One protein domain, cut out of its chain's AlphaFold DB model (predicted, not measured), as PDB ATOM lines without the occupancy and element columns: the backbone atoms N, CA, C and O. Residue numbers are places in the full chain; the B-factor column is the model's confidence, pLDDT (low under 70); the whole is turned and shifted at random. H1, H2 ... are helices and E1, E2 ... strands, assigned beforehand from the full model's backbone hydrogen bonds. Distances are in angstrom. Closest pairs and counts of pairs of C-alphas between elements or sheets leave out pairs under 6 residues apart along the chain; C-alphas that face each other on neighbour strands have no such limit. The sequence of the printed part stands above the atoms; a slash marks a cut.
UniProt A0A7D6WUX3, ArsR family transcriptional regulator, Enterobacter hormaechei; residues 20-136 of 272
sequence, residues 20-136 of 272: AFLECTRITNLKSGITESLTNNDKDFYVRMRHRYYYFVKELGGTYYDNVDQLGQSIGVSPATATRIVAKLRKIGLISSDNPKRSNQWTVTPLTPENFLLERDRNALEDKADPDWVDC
ATOM      1  N   ALA A  20     110.942 226.276 192.521       90.62
ATOM      2  CA  ALA A  20     110.499 227.409 191.707       90.62
ATOM      3  C   ALA A  20     110.845 227.259 190.211       90.62
ATOM      4  O   ALA A  20     110.055 227.639 189.348       90.62
ATOM      5  N   PHE A  21     112.009 226.682 189.894       93.12
ATOM      6  CA  PHE A  21     112.430 226.430 188.516       93.12
ATOM      7  C   PHE A  21     111.686 225.244 187.899       93.12
ATOM      8  O   PHE A  21     111.285 225.300 186.736       93.12
ATOM      9  N   LEU A  22     111.450 224.188 188.683       91.25
ATOM     10  CA  LEU A  22     110.645 223.046 188.252       91.25
ATOM     11  C   LEU A  22     109.192 223.443 187.971       91.25
ATOM     12  O   LEU A  22     108.634 222.979 186.980       91.25
ATOM     13  N   GLU A  23     108.620 224.356 188.753       89.81
ATOM     14  CA  GLU A  23     107.217 224.768 188.620       89.81
ATOM     15  C   GLU A  23     106.983 225.883 187.592       89.81
ATOM     16  O   GLU A  23     105.874 226.022 187.077       89.81
ATOM     17  N   CYS A  24     107.993 226.694 187.261       92.31
ATOM     18  CA  CYS A  24     107.807 227.791 186.305       92.31
ATOM     19  C   CYS A  24     107.439 227.284 184.902       92.31
ATOM     20  O   CYS A  24     107.983 226.293 184.416       92.31
ATOM     21  N   THR A  25     106.535 227.971 184.212       92.25
ATOM     22  CA  THR A  25     106.225 227.704 182.797       92.25
ATOM     23  C   THR A  25     106.971 228.663 181.876       92.25
ATOM     24  O   THR A  25     107.260 228.317 180.726       92.25
ATOM     25  N   ARG A  26     107.350 229.841 182.386       94.62
ATOM     26  CA  ARG A  26     108.196 230.808 181.692       94.62
ATOM     27  C   ARG A  26     109.268 231.393 182.602       94.62
ATOM     28  O   ARG A  26     109.146 231.412 183.826       94.62
ATOM     29  N   ILE A  27     110.313 231.890 181.962       96.81
ATOM     30  CA  ILE A  27     111.419 232.594 182.594       96.81
ATOM     31  C   ILE A  27     111.654 233.914 181.874       96.81
ATOM     32  O   ILE A  27     111.633 233.970 180.640       96.81
ATOM     33  N   THR A  28     111.938 234.952 182.650       97.06
ATOM     34  CA  THR A  28     112.331 236.264 182.145       97.06
ATOM     35  C   THR A  28     113.725 236.595 182.638       97.06
ATOM     36  O   THR A  28     113.999 236.569 183.836       97.06
ATOM     37  N   ASN A  29     114.623 236.930 181.716       97.06
ATOM     38  CA  ASN A  29     115.915 237.498 182.073       97.06
ATOM     39  C   ASN A  29     115.737 238.982 182.390       97.06
ATOM     40  O   ASN A  29     115.370 239.767 181.516       97.06
ATOM     41  N   LEU A  30     116.025 239.371 183.629       95.75
ATOM     42  CA  LEU A  30     115.794 240.733 184.110       95.75
ATOM     43  C   LEU A  30     116.744 241.763 183.482       95.75
ATOM     44  O   LEU A  30     116.414 242.943 183.422       95.75
ATOM     45  N   LYS A  31     117.905 241.334 182.971       94.69
ATOM     46  CA  LYS A  31     118.878 242.218 182.309       94.69
ATOM     47  C   LYS A  31     118.529 242.477 180.848       94.69
ATOM     48  O   LYS A  31     118.698 243.596 180.377       94.69
ATOM     49  N   SER A  32     118.090 241.453 180.117       94.62
ATOM     50  CA  SER A  32     117.757 241.582 178.689       94.62
ATOM     51  C   SER A  32     116.273 241.841 178.419       94.62
ATOM     52  O   SER A  32     115.924 242.217 177.304       94.62
ATOM     53  N   GLY A  33     115.396 241.609 179.401       95.69
ATOM     54  CA  GLY A  33     113.938 241.670 179.257       95.69
ATOM     55  C   GLY A  33     113.334 240.510 178.453       95.69
ATOM     56  O   GLY A  33     112.122 240.468 178.243       95.69
ATOM     57  N   ILE A  34     114.150 239.562 177.984       96.56
ATOM     58  CA  ILE A  34     113.682 238.437 177.166       96.56
ATOM     59  C   ILE A  34     112.906 237.460 178.044       96.56
ATOM     60  O   ILE A  34     113.433 236.969 179.042       96.56
ATOM     61  N   THR A  35     111.684 237.141 177.616       96.50
ATOM     62  CA  THR A  35     110.803 236.158 178.255       96.50
ATOM     63  C   THR A  35     110.571 234.975 177.323       96.50
ATOM     64  O   THR A  35     110.263 235.165 176.147       96.50
ATOM     65  N   GLU A  36     110.712 233.754 177.835       96.62
ATOM     66  CA  GLU A  36     110.540 232.513 177.073       96.62
ATOM     67  C   GLU A  36     109.862 231.428 177.904       96.62
ATOM     68  O   GLU A  36     110.051 231.342 179.117       96.62
ATOM     69  N   SER A  37     109.125 230.546 177.227       94.88
ATOM     70  CA  SER A  37     108.556 229.349 177.850       94.88
ATOM     71  C   SER A  37     109.602 228.240 177.995       94.88
ATOM     72  O   SER A  37     110.400 227.993 177.079       94.88
ATOM     73  N   LEU A  38     109.575 227.526 179.121       94.50
ATOM     74  CA  LEU A  38     110.445 226.380 179.379       94.50
ATOM     75  C   LEU A  38     109.636 225.087 179.440       94.50
ATOM     76  O   LEU A  38     108.714 224.938 180.234       94.50
ATOM     77  N   THR A  39     110.035 224.122 178.619       94.38
ATOM     78  CA  THR A  39     109.589 222.732 178.742       94.38
ATOM     79  C   THR A  39     110.419 222.005 179.800       94.38
ATOM     80  O   THR A  39     111.519 222.441 180.138       94.38
ATOM     81  N   ASN A  40     109.946 220.854 180.277       93.94
ATOM     82  CA  ASN A  40     110.715 220.038 181.227       93.94
ATOM     83  C   ASN A  40     112.076 219.612 180.653       93.94
ATOM     84  O   ASN A  40     113.083 219.703 181.344       93.94
ATOM     85  N   ASN A  41     112.138 219.299 179.355       95.56
ATOM     86  CA  ASN A  41     113.404 219.004 178.683       95.56
ATOM     87  C   ASN A  41     114.367 220.203 178.693       95.56
ATOM     88  O   ASN A  41     115.569 220.004 178.829       95.56
ATOM     89  N   ASP A  42     113.863 221.440 178.556       95.88
ATOM     90  CA  ASP A  42     114.707 222.641 178.646       95.88
ATOM     91  C   ASP A  42     115.318 222.770 180.059       95.88
ATOM     92  O   ASP A  42     116.506 223.073 180.202       95.88
ATOM     93  N   LYS A  43     114.511 222.500 181.096       95.25
ATOM     94  CA  LYS A  43     114.914 222.562 182.510       95.25
ATOM     95  C   LYS A  43     115.943 221.490 182.858       95.25
ATOM     96  O   LYS A  43     116.999 221.826 183.392       95.25
ATOM     97  N   ASP A  44     115.685 220.235 182.498       93.88
ATOM     98  CA  ASP A  44     116.589 219.109 182.762       93.88
ATOM     99  C   ASP A  44     117.945 219.298 182.079       93.88
ATOM    100  O   ASP A  44     118.998 219.017 182.662       93.88
ATOM    101  N   PHE A  45     117.934 219.822 180.849       94.88
ATOM    102  CA  PHE A  45     119.154 220.143 180.115       94.88
ATOM    103  C   PHE A  45     119.983 221.190 180.869       94.88
ATOM    104  O   PHE A  45     121.173 220.981 181.107       94.88
ATOM    105  N   TYR A  46     119.354 222.288 181.305       95.12
ATOM    106  CA  TYR A  46     120.023 223.338 182.077       95.12
ATOM    107  C   TYR A  46     120.558 222.832 183.423       95.12
ATOM    108  O   TYR A  46     121.718 223.089 183.744       95.12
ATOM    109  N   VAL A  47     119.757 222.089 184.193       93.94
ATOM    110  CA  VAL A  47     120.148 221.563 185.512       93.94
ATOM    111  C   VAL A  47     121.396 220.686 185.404       93.94
ATOM    112  O   VAL A  47     122.335 220.843 186.188       93.94
ATOM    113  N   ARG A  48     121.457 219.810 184.393       91.81
ATOM    114  CA  ARG A  48     122.641 218.974 184.139       91.81
ATOM    115  C   ARG A  48     123.858 219.802 183.752       91.81
ATOM    116  O   ARG A  48     124.944 219.538 184.273       91.81
ATOM    117  N   MET A  49     123.683 220.806 182.886       92.81
ATOM    118  CA  MET A  49     124.786 221.699 182.528       92.81
ATOM    119  C   MET A  49     125.316 222.446 183.740       92.81
ATOM    120  O   MET A  49     126.523 222.512 183.954       92.81
ATOM    121  N   ARG A  50     124.410 222.978 184.559       92.75
ATOM    122  CA  ARG A  50     124.733 223.695 185.784       92.75
ATOM    123  C   ARG A  50     125.537 222.821 186.733       92.75
ATOM    124  O   ARG A  50     126.617 223.230 187.141       92.75
ATOM    125  N   HIS A  51     125.044 221.626 187.046       90.31
ATOM    126  CA  HIS A  51     125.721 220.699 187.951       90.31
ATOM    127  C   HIS A  51     127.157 220.404 187.503       90.31
ATOM    128  O   HIS A  51     128.108 220.598 188.258       90.31
ATOM    129  N   ARG A  52     127.333 220.019 186.234       90.19
ATOM    130  CA  ARG A  52     128.657 219.720 185.673       90.19
ATOM    131  C   ARG A  52     129.551 220.955 185.616       90.19
ATOM    132  O   ARG A  52     130.734 220.853 185.915       90.19
ATOM    133  N   TYR A  53     129.001 222.118 185.272       91.31
ATOM    134  CA  TYR A  53     129.740 223.377 185.284       91.31
ATOM    135  C   TYR A  53     130.286 223.697 186.681       91.31
ATOM    136  O   TYR A  53     131.463 224.027 186.799       91.31
ATOM    137  N   TYR A  54     129.473 223.569 187.736       88.38
ATOM    138  CA  TYR A  54     129.937 223.782 189.111       88.38
ATOM    139  C   TYR A  54     131.055 222.805 189.480       88.38
ATOM    140  O   TYR A  54     132.115 223.251 189.911       88.38
ATOM    141  N   TYR A  55     130.877 221.516 189.201       87.75
ATOM    142  CA  TYR A  55     131.907 220.511 189.451       87.75
ATOM    143  C   TYR A  55     133.229 220.836 188.725       87.75
ATOM    144  O   TYR A  55     134.279 221.011 189.340       87.75
ATOM    145  N   PHE A  56     133.195 221.021 187.402       88.25
ATOM    146  CA  PHE A  56     134.418 221.232 186.620       88.25
ATOM    147  C   PHE A  56     135.077 222.593 186.852       88.25
ATOM    148  O   PHE A  56     136.303 222.681 186.864       88.25
ATOM    149  N   VAL A  57     134.296 223.662 187.008       87.38
ATOM    150  CA  VAL A  57     134.835 225.030 187.068       87.38
ATOM    151  C   VAL A  57     135.041 225.498 188.500       87.38
ATOM    152  O   VAL A  57     136.031 226.171 188.775       87.38
ATOM    153  N   LYS A  58     134.117 225.194 189.416       79.25
ATOM    154  CA  LYS A  58     134.183 225.699 190.795       79.25
ATOM    155  C   LYS A  58     134.942 224.769 191.725       79.25
ATOM    156  O   LYS A  58     135.693 225.277 192.547       79.25
ATOM    157  N   GLU A  59     134.787 223.459 191.578       84.25
ATOM    158  CA  GLU A  59     135.483 222.504 192.449       84.25
ATOM    159  C   GLU A  59     136.863 222.145 191.899       84.25
ATOM    160  O   GLU A  59     137.846 222.175 192.633       84.25
ATOM    161  N   LEU A  60     136.963 221.875 190.594       87.31
ATOM    162  CA  LEU A  60     138.230 221.477 189.966       87.31
ATOM    163  C   LEU A  60     139.046 222.647 189.387       87.31
ATOM    164  O   LEU A  60     140.192 222.446 188.987       87.31
ATOM    165  N   GLY A  61     138.482 223.859 189.311       85.00
ATOM    166  CA  GLY A  61     139.166 225.041 188.763       85.00
ATOM    167  C   GLY A  61     139.448 224.982 187.253       85.00
ATOM    168  O   GLY A  61     140.278 225.739 186.750       85.00
ATOM    169  N   GLY A  62     138.797 224.066 186.535       87.31
ATOM    170  CA  GLY A  62     138.980 223.841 185.106       87.31
ATOM    171  C   GLY A  62     137.990 224.609 184.228       87.31
ATOM    172  O   GLY A  62     137.327 225.560 184.639       87.31
ATOM    173  N   THR A  63     137.881 224.167 182.979       86.69
ATOM    174  CA  THR A  63     136.925 224.668 181.986       86.69
ATOM    175  C   THR A  63     135.903 223.584 181.640       86.69
ATOM    176  O   THR A  63     136.202 222.393 181.644       86.69
ATOM    177  N   TYR A  64     134.667 223.994 181.357       88.94
ATOM    178  CA  TYR A  64     133.541 223.084 181.140       88.94
ATOM    179  C   TYR A  64     133.244 222.895 179.645       88.94
ATOM    180  O   TYR A  64     132.974 223.877 178.947       88.94
ATOM    181  N   TYR A  65     133.281 221.637 179.176       88.06
ATOM    182  CA  TYR A  65     133.188 221.265 177.755       88.06
ATOM    183  C   TYR A  65     132.144 220.182 177.428       88.06
ATOM    184  O   TYR A  65     132.487 219.124 176.898       88.06
ATOM    185  N   ASP A  66     130.863 220.420 177.700       88.00
ATOM    186  CA  ASP A  66     129.835 219.431 177.349       88.00
ATOM    187  C   ASP A  66     129.502 219.406 175.854       88.00
ATOM    188  O   ASP A  66     129.208 220.425 175.222       88.00
ATOM    189  N   ASN A  67     129.469 218.196 175.299       89.62
ATOM    190  CA  ASN A  67     128.932 217.950 173.970       89.62
ATOM    191  C   ASN A  67     127.392 217.952 174.011       89.62
ATOM    192  O   ASN A  67     126.777 217.176 174.745       89.62
ATOM    193  N   VAL A  68     126.779 218.807 173.189       90.31
ATOM    194  CA  VAL A  68     125.320 219.015 173.130       90.31
ATOM    195  C   VAL A  68     124.558 217.735 172.776       90.31
ATOM    196  O   VAL A  68     123.514 217.473 173.372       90.31
ATOM    197  N   ASP A  69     125.084 216.914 171.865       89.38
ATOM    198  CA  ASP A  69     124.422 215.684 171.421       89.38
ATOM    199  C   ASP A  69     124.455 214.610 172.510       89.38
ATOM    200  O   ASP A  69     123.438 213.975 172.785       89.38
ATOM    201  N   GLN A  70     125.599 214.439 173.181       88.25
ATOM    202  CA  GLN A  70     125.723 213.501 174.303       88.25
ATOM    203  C   GLN A  70     124.855 213.926 175.490       88.25
ATOM    204  O   GLN A  70     124.212 213.094 176.132       88.25
ATOM    205  N   LEU A  71     124.802 215.229 175.772       90.69
ATOM    206  CA  LEU A  71     123.938 215.765 176.814       90.69
ATOM    207  C   LEU A  71     122.458 215.549 176.470       90.69
ATOM    208  O   LEU A  71     121.704 215.078 177.325       90.69
ATOM    209  N   GLY A  72     122.070 215.792 175.216       92.12
ATOM    210  CA  GLY A  72     120.730 215.504 174.707       92.12
ATOM    211  C   GLY A  72     120.348 214.029 174.834       92.12
ATOM    212  O   GLY A  72     119.289 213.712 175.373       92.12
ATOM    213  N   GLN A  73     121.240 213.117 174.440       92.69
ATOM    214  CA  GLN A  73     121.035 211.677 174.623       92.69
ATOM    215  C   GLN A  73     120.844 211.304 176.098       92.69
ATOM    216  O   GLN A  73     119.999 210.469 176.408       92.69
ATOM    217  N   SER A  74     121.563 211.957 177.020       87.62
ATOM    218  CA  SER A  74     121.453 211.676 178.459       87.62
ATOM    219  C   SER A  74     120.096 212.037 179.079       87.62
ATOM    220  O   SER A  74     119.778 211.530 180.154       87.62
ATOM    221  N   ILE A  75     119.315 212.895 178.413       89.94
ATOM    222  CA  ILE A  75     117.931 213.233 178.784       89.94
ATOM    223  C   ILE A  75     116.901 212.661 177.793       89.94
ATOM    224  O   ILE A  75     115.729 213.016 177.843       89.94
ATOM    225  N   GLY A  76     117.328 211.794 176.869       93.25
ATOM    226  CA  GLY A  76     116.441 211.116 175.923       93.25
ATOM    227  C   GLY A  76     115.892 211.991 174.790       93.25
ATOM    228  O   GLY A  76     114.849 211.657 174.230       93.25
ATOM    229  N   VAL A  77     116.561 213.092 174.421       95.25
ATOM    230  CA  VAL A  77     116.125 213.957 173.308       95.25
ATOM    231  C   VAL A  77     116.997 213.798 172.063       95.25
ATOM    232  O   VAL A  77     118.184 213.481 172.135       95.25
ATOM    233  N   SER A  78     116.408 214.052 170.891       95.31
ATOM    234  CA  SER A  78     117.132 214.008 169.617       95.31
ATOM    235  C   SER A  78     118.171 215.139 169.497       95.31
ATOM    236  O   SER A  78     117.969 216.208 170.081       95.31
ATOM    237  N   PRO A  79     119.226 214.982 168.673       92.81
ATOM    238  CA  PRO A  79     120.224 216.035 168.425       92.81
ATOM    239  C   PRO A  79     119.623 217.377 167.974       92.81
ATOM    240  O   PRO A  79     120.003 218.450 168.448       92.81
ATOM    241  N   ALA A  80     118.605 217.328 167.105       93.94
ATOM    242  CA  ALA A  80     117.884 218.522 166.662       93.94
ATOM    243  C   ALA A  80     117.165 219.221 167.828       93.94
ATOM    244  O   ALA A  80     117.179 220.449 167.939       93.94
ATOM    245  N   THR A  81     116.573 218.438 168.734       95.25
ATOM    246  CA  THR A  81     115.921 218.964 169.937       95.25
ATOM    247  C   THR A  81     116.945 219.556 170.899       95.25
ATOM    248  O   THR A  81     116.733 220.669 171.366       95.25
ATOM    249  N   ALA A  82     118.072 218.879 171.137       94.69
ATOM    250  CA  ALA A  82     119.162 219.384 171.970       94.69
ATOM    251  C   ALA A  82     119.702 220.727 171.452       94.69
ATOM    252  O   ALA A  82     119.830 221.688 172.208       94.69
ATOM    253  N   THR A  83     119.914 220.838 170.138       92.81
ATOM    254  CA  THR A  83     120.340 222.090 169.491       92.81
ATOM    255  C   THR A  83     119.322 223.215 169.705       92.81
ATOM    256  O   THR A  83     119.697 224.345 170.025       92.81
ATOM    257  N   ARG A  84     118.021 222.914 169.574       94.50
ATOM    258  CA  ARG A  84     116.938 223.874 169.832       94.50
ATOM    259  C   ARG A  84     116.904 224.317 171.296       94.50
ATOM    260  O   ARG A  84     116.740 225.508 171.550       94.50
ATOM    261  N   ILE A  85     117.081 223.384 172.233       95.62
ATOM    262  CA  ILE A  85     117.156 223.676 173.671       95.62
ATOM    263  C   ILE A  85     118.329 224.625 173.938       95.62
ATOM    264  O   ILE A  85     118.126 225.697 174.499       95.62
ATOM    265  N   VAL A  86     119.536 224.312 173.452       93.81
ATOM    266  CA  VAL A  86     120.719 225.179 173.611       93.81
ATOM    267  C   VAL A  86     120.477 226.572 173.037       93.81
ATOM    268  O   VAL A  86     120.786 227.568 173.690       93.81
ATOM    269  N   ALA A  87     119.894 226.675 171.841       93.44
ATOM    270  CA  ALA A  87     119.562 227.967 171.246       93.44
ATOM    271  C   ALA A  87     118.598 228.776 172.132       93.44
ATOM    272  O   ALA A  87     118.814 229.974 172.332       93.44
ATOM    273  N   LYS A  88     117.584 228.121 172.709       96.00
ATOM    274  CA  LYS A  88     116.637 228.747 173.636       96.00
ATOM    275  C   LYS A  88     117.320 229.188 174.937       96.00
ATOM    276  O   LYS A  88     117.210 230.355 175.305       96.00
ATOM    277  N   LEU A  89     118.076 228.310 175.598       95.69
ATOM    278  CA  LEU A  89     118.784 228.627 176.847       95.69
ATOM    279  C   LEU A  89     119.773 229.789 176.664       95.69
ATOM    280  O   LEU A  89     119.892 230.648 177.539       95.69
ATOM    281  N   ARG A  90     120.431 229.868 175.500       94.06
ATOM    282  CA  ARG A  90     121.290 231.002 175.126       94.06
ATOM    283  C   ARG A  90     120.514 232.289 174.905       94.06
ATOM    284  O   ARG A  90     120.954 233.336 175.363       94.06
ATOM    285  N   LYS A  91     119.372 232.220 174.215       94.81
ATOM    286  CA  LYS A  91     118.498 233.378 173.993       94.81
ATOM    287  C   LYS A  91     118.045 233.992 175.320       94.81
ATOM    288  O   LYS A  91     118.040 235.209 175.455       94.81
ATOM    289  N   ILE A  92     117.721 233.147 176.297       95.75
ATOM    290  CA  ILE A  92     117.341 233.557 177.656       95.75
ATOM    291  C   ILE A  92     118.560 234.049 178.450       95.75
ATOM    292  O   ILE A  92     118.417 234.865 179.350       95.75
ATOM    293  N   GLY A  93     119.770 233.583 178.140       95.25
ATOM    294  CA  GLY A  93     120.991 233.923 178.879       95.25
ATOM    295  C   GLY A  93     121.254 233.028 180.094       95.25
ATOM    296  O   GLY A  93     122.040 233.393 180.965       95.25
ATOM    297  N   LEU A  94     120.624 231.849 180.154       95.44
ATOM    298  CA  LEU A  94     120.940 230.816 181.149       95.44
ATOM    299  C   LEU A  94     122.313 230.184 180.895       95.44
ATOM    300  O   LEU A  94     122.985 229.762 181.835       95.44
ATOM    301  N   ILE A  95     122.738 230.146 179.630       94.44
ATOM    302  CA  ILE A  95     124.064 229.683 179.220       94.44
ATOM    303  C   ILE A  95     124.665 230.623 178.172       94.44
ATOM    304  O   ILE A  95     123.951 231.231 177.371       94.44
ATOM    305  N   SER A  96     125.989 230.674 178.118       91.38
ATOM    306  CA  SER A  96     126.755 231.366 177.084       91.38
ATOM    307  C   SER A  96     127.920 230.511 176.592       91.38
ATOM    308  O   SER A  96     128.332 229.544 177.226       91.38
ATOM    309  N   SER A  97     128.420 230.847 175.408       85.94
ATOM    310  CA  SER A  97     129.633 230.270 174.836       85.94
ATOM    311  C   SER A  97     130.341 231.362 174.059       85.94
ATOM    312  O   SER A  97     129.703 232.051 173.256       85.94
ATOM    313  N   ASP A  98     131.642 231.498 174.292       71.69
ATOM    314  CA  ASP A  98     132.486 232.489 173.624       71.69
ATOM    315  C   ASP A  98     132.670 232.156 172.133       71.69
ATOM    316  O   ASP A  98     132.941 233.039 171.325       71.69
ATOM    317  N   ASN A  99     132.484 230.886 171.743       67.88
ATOM    318  CA  ASN A  99     132.595 230.419 170.360       67.88
ATOM    319  C   ASN A  99     131.619 229.263 170.052       67.88
ATOM    320  O   ASN A  99     132.035 228.134 169.792       67.88
ATOM    321  N   PRO A 100     130.309 229.536 169.949       58.78
ATOM    322  CA  PRO A 100     129.261 228.510 169.910       58.78
ATOM    323  C   PRO A 100     129.285 227.602 168.671       58.78
ATOM    324  O   PRO A 100     128.619 226.574 168.650       58.78
ATOM    325  N   LYS A 101     130.000 227.991 167.606       57.78
ATOM    326  CA  LYS A 101     130.142 227.188 166.377       57.78
ATOM    327  C   LYS A 101     131.361 226.261 166.398       57.78
ATOM    328  O   LYS A 101     131.503 225.456 165.486       57.78
ATOM    329  N   ARG A 102     132.290 226.446 167.346       58.19
ATOM    330  CA  ARG A 102     133.626 225.819 167.313       58.19
ATOM    331  C   ARG A 102     134.128 225.316 168.659       58.19
ATOM    332  O   ARG A 102     135.055 224.515 168.669       58.19
ATOM    333  N   SER A 103     133.558 225.767 169.772       68.25
ATOM    334  CA  SER A 103     133.885 225.247 171.089       68.25
ATOM    335  C   SER A 103     132.621 224.792 171.801       68.25
ATOM    336  O   SER A 103     131.601 225.476 171.826       68.25
ATOM    337  N   ASN A 104     132.732 223.626 172.425       81.62
ATOM    338  CA  ASN A 104     131.780 223.153 173.419       81.62
ATOM    339  C   ASN A 104     132.026 223.829 174.775       81.62
ATOM    340  O   ASN A 104     131.636 223.288 175.797       81.62
ATOM    341  N   GLN A 105     132.736 224.962 174.813       89.00
ATOM    342  CA  GLN A 105     133.010 225.656 176.060       89.00
ATOM    343  C   GLN A 105     131.774 226.437 176.467       89.00
ATOM    344  O   GLN A 105     131.347 227.343 175.739       89.00
ATOM    345  N   TRP A 106     131.226 226.095 177.626       91.06
ATOM    346  CA  TRP A 106     130.015 226.716 178.137       91.06
ATOM    347  C   TRP A 106     130.285 227.442 179.446       91.06
ATOM    348  O   TRP A 106     131.007 226.969 180.324       91.06
ATOM    349  N   THR A 107     129.643 228.589 179.587       91.94
ATOM    350  CA  THR A 107     129.480 229.299 180.849       91.94
ATOM    351  C   THR A 107     128.013 229.232 181.238       91.94
ATOM    352  O   THR A 107     127.131 229.387 180.392       91.94
ATOM    353  N   VAL A 108     127.745 228.944 182.510       93.38
ATOM    354  CA  VAL A 108     126.382 228.816 183.031       93.38
ATOM    355  C   VAL A 108     126.103 229.988 183.958       93.38
ATOM    356  O   VAL A 108     126.853 230.236 184.902       93.38
ATOM    357  N   THR A 109     125.019 230.710 183.688       93.06
ATOM    358  CA  THR A 109     124.571 231.818 184.532       93.06
ATOM    359  C   THR A 109     123.854 231.251 185.758       93.06
ATOM    360  O   THR A 109     122.991 230.376 185.605       93.06
ATOM    361  N   PRO A 110     124.169 231.724 186.976       88.75
ATOM    362  CA  PRO A 110     123.485 231.270 188.176       88.75
ATOM    363  C   PRO A 110     122.027 231.742 188.181       88.75
ATOM    364  O   PRO A 110     121.729 232.906 187.893       88.75
ATOM    365  N   LEU A 111     121.130 230.822 188.535       90.69
ATOM    366  CA  LEU A 111     119.707 231.086 188.699       90.69
ATOM    367  C   LEU A 111     119.484 231.841 190.018       90.69
ATOM    368  O   LEU A 111     119.345 231.232 191.073       90.69
ATOM    369  N   THR A 112     119.512 233.171 189.972       90.00
ATOM    370  CA  THR A 112     119.290 234.027 191.147       90.00
ATOM    371  C   THR A 112     118.092 234.952 190.928       90.00
ATOM    372  O   THR A 112     117.835 235.327 189.778       90.00
ATOM    373  N   PRO A 113     117.406 235.387 192.005       89.88
ATOM    374  CA  PRO A 113     116.306 236.355 191.910       89.88
ATOM    375  C   PRO A 113     116.703 237.686 191.256       89.88
ATOM    376  O   PRO A 113     115.867 238.382 190.697       89.88
ATOM    377  N   GLU A 114     117.989 238.042 191.302       92.19
ATOM    378  CA  GLU A 114     118.527 239.253 190.668       92.19
ATOM    379  C   GLU A 114     118.688 239.115 189.147       92.19
ATOM    380  O   GLU A 114     118.691 240.109 188.423       92.19
ATOM    381  N   ASN A 115     118.865 237.888 188.650       92.62
ATOM    382  CA  ASN A 115     119.085 237.628 187.230       92.62
ATOM    383  C   ASN A 115     117.792 237.231 186.510       92.62
ATOM    384  O   ASN A 115     117.631 237.564 185.332       92.62
ATOM    385  N   PHE A 116     116.894 236.508 187.189       95.88
ATOM    386  CA  PHE A 116     115.738 235.879 186.557       95.88
ATOM    387  C   PHE A 116     114.462 236.000 187.386       95.88
ATOM    388  O   PHE A 116     114.469 235.776 188.594       95.88
ATOM    389  N   LEU A 117     113.358 236.262 186.687       95.19
ATOM    390  CA  LEU A 117     111.998 236.092 187.185       95.19
ATOM    391  C   LEU A 117     111.450 234.759 186.658       95.19
ATOM    392  O   LEU A 117     111.586 234.448 185.473       95.19
ATOM    393  N   LEU A 118     110.874 233.961 187.556       95.31
ATOM    394  CA  LEU A 118     110.317 232.645 187.261       95.31
ATOM    395  C   LEU A 118     108.817 232.709 187.478       95.31
ATOM    396  O   LEU A 118     108.381 233.000 188.585       95.31
ATOM    397  N   GLU A 119     108.034 232.419 186.448       94.00
ATOM    398  CA  GLU A 119     106.582 232.545 186.535       94.00
ATOM    399  C   GLU A 119     105.891 231.288 186.037       94.00
ATOM    400  O   GLU A 119     106.343 230.623 185.098       94.00
ATOM    401  N   ARG A 120     104.756 230.987 186.657       91.69
ATOM    402  CA  ARG A 120     103.803 229.991 186.175       91.69
ATOM    403  C   ARG A 120     102.456 230.646 185.944       91.69
ATOM    404  O   ARG A 120     102.093 231.579 186.654       91.69
ATOM    405  N   ASP A 121     101.732 230.128 184.969       89.12
ATOM    406  CA  ASP A 121     100.348 230.519 184.741       89.12
ATOM    407  C   ASP A 121      99.447 229.717 185.689       89.12
ATOM    408  O   ASP A 121      99.453 228.481 185.667       89.12
ATOM    409  N   ARG A 122      98.716 230.412 186.563       84.94
ATOM    410  CA  ARG A 122      97.744 229.801 187.477       84.94
ATOM    411  C   ARG A 122      96.572 229.194 186.713       84.94
ATOM    412  O   ARG A 122      96.075 228.149 187.125       84.94
ATOM    413  N   ASN A 123      96.206 229.794 185.588       84.81
ATOM    414  CA  ASN A 123      95.032 229.435 184.806       84.81
ATOM    415  C   ASN A 123      95.378 228.470 183.664       84.81
ATOM    416  O   ASN A 123      94.561 228.230 182.785       84.81
ATOM    417  N   ALA A 124      96.570 227.858 183.682       82.81
ATOM    418  CA  ALA A 124      97.059 226.994 182.603       82.81
ATOM    419  C   ALA A 124      96.145 225.797 182.271       82.81
ATOM    420  O   ALA A 124      96.256 225.223 181.189       82.81
ATOM    421  N   LEU A 125      95.291 225.384 183.213       82.88
ATOM    422  CA  LEU A 125      94.330 224.286 183.052       82.88
ATOM    423  C   LEU A 125      92.891 224.772 182.820       82.88
ATOM    424  O   LEU A 125      92.000 223.945 182.642       82.88
ATOM    425  N   GLU A 126      92.651 226.082 182.850       83.94
ATOM    426  CA  GLU A 126      91.328 226.667 182.677       83.94
ATOM    427  C   GLU A 126      91.090 227.025 181.209       83.94
ATOM    428  O   GLU A 126      91.819 227.805 180.591       83.94
ATOM    429  N   ASP A 127      90.033 226.459 180.631       79.50
ATOM    430  CA  ASP A 127      89.670 226.739 179.249       79.50
ATOM    431  C   ASP A 127      89.263 228.211 179.078       79.50
ATOM    432  O   ASP A 127      88.275 228.671 179.652       79.50
ATOM    433  N   LYS A 128      89.970 228.922 178.189       80.56
ATOM    434  CA  LYS A 128      89.685 230.314 177.773       80.56
ATOM    435  C   LYS A 128      89.844 231.371 178.877       80.56
ATOM    436  O   LYS A 128      89.314 232.470 178.722       80.56
ATOM    437  N   ALA A 129      90.564 231.065 179.951       85.62
ATOM    438  CA  ALA A 129      90.969 232.061 180.935       85.62
ATOM    439  C   ALA A 129      92.190 232.854 180.440       85.62
ATOM    440  O   ALA A 129      93.055 232.316 179.743       85.62
ATOM    441  N   ASP A 130      92.262 234.134 180.804       86.88
ATOM    442  CA  ASP A 130      93.474 234.922 180.591       86.88
ATOM    443  C   ASP A 130      94.596 234.404 181.512       86.88
ATOM    444  O   ASP A 130      94.315 234.047 182.662       86.88
ATOM    445  N   PRO A 131      95.862 234.367 181.051       86.69
ATOM    446  CA  PRO A 131      96.973 233.910 181.878       86.69
ATOM    447  C   PRO A 131      97.143 234.761 183.141       86.69
ATOM    448  O   PRO A 131      97.315 235.980 183.048       86.69
ATOM    449  N   ASP A 132      97.174 234.112 184.304       88.12
ATOM    450  CA  ASP A 132      97.463 234.753 185.592       88.12
ATOM    451  C   ASP A 132      98.861 234.342 186.064       88.12
ATOM    452  O   ASP A 132      99.097 233.212 186.503       88.12
ATOM    453  N   TRP A 133      99.815 235.259 185.921       91.12
ATOM    454  CA  TRP A 133     101.224 234.977 186.160       91.12
ATOM    455  C   TRP A 133     101.578 235.109 187.635       91.12
ATOM    456  O   TRP A 133     101.517 236.186 188.224       91.12
ATOM    457  N   VAL A 134     102.023 234.000 188.216       89.81
ATOM    458  CA  VAL A 134     102.461 233.924 189.608       89.81
ATOM    459  C   VAL A 134     103.972 233.755 189.658       89.81
ATOM    460  O   VAL A 134     104.512 232.829 189.054       89.81
ATOM    461  N   ASP A 135     104.637 234.612 190.432       91.38
ATOM    462  CA  ASP A 135     106.070 234.517 190.717       91.38
ATOM    463  C   ASP A 135     106.372 233.267 191.562       91.38
ATOM    464  O   ASP A 135     106.020 233.170 192.743       91.38
ATOM    465  N   CYS A 136     107.051 232.300 190.948       87.94
ATOM    466  CA  CYS A 136     107.437 231.040 191.566       87.94
ATOM    467  C   CYS A 136     108.500 231.215 192.658       87.94
ATOM    468  O   CYS A 136     108.624 230.345 193.513       87.94
TER     469      CYS A 136
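AT A GLANCE: This is residues 20 to 136 of the 272 residues of the protein "ArsR family transcriptional regulator" of Enterobacter hormaechei (UniProt A0A7D6WUX3). A small twisted sheet of four short strands, E2, E1, E3 and E4, makes one part of the domain, and the helices H2, H3 and H4 make the other, with residues 41 to 46 of H2 meeting residues 85 to 89 of H4 about perpendicular, at 73 degrees, and residues 88 to 92 of H4 grazing the sheet. The short H1 covers E3; the link from E3 to E4 lies at one end of the longest axis, the link after H2 at the other. The printed part has 117 residues, with four named helices and four named strands in the order H1 E1 E2 H2 H3 H4 E3 E4; the sheet is antiparallel throughout and the class is mixed. The whole is compact, with a radius of gyration of the C-alphas of 15.1 A and spans of 47 by 32 by 22 A.

HOW THE PARTS SIT: H1, residues 20 to 23, is on the sheet, over E3, residues 116 to 121, at a height of 8.3 A. E1, residues 26 to 29, is antiparallel to E3, with N 28 and O 117 2.9 A apart. E1 and E2, residues 35 to 37, form a hairpin, with N 27 and O 36 2.9 A apart. H2, residues 40 to 59, only just touches H1, with 3 pairs of C-alphas within 8 A, the closest Leu 22 and Lys 43 at 7.2 A. H3, residues 68 to 74, is close to H2 but not clearly touching, the closest C-alphas being Phe 45 and Leu 71 at 7.3 A. H4, residues 79 to 92, touches H3, the closest C-alphas being Gly 72 and Ala 82 at 5.0 A. With residues 85 to 89 H4 touches residues 41 to 46 of H2, about perpendicular at 73 degrees, the closest C-alphas being Asp 42 and Ile 85 at 5.6 A. With residues 88 to 92 H4 only grazes the sheet. E3 and E4, residues 133 to 135, form a hairpin, with N 134 and O 120 2.9 A apart. In H2, H3 and H4 every O i to N i+4 pair is within hydrogen-bond range; H1 is too short for such a pair.

IN THESE COORDINATES: H1 begins at C-alpha 20, (110.499, 227.409, 191.707). H2 is 27.3 A long and begins at C-alpha 40, (110.715, 220.038, 181.227); H4 is 20.0 A and E3 16.4 A. E4 ends at C-alpha 135, (106.070, 234.517, 190.717).

THE WHOLE: The C-alphas farthest apart, Gly 61 and Lys 128, are 51.0 A apart. The printed part has no cut. The links H4 to E3 and E3 to E4 are long; in the first, residues 95 to 96 pair with 107 to 108, antiparallel. Residues 99 to 103 have pLDDT under 70.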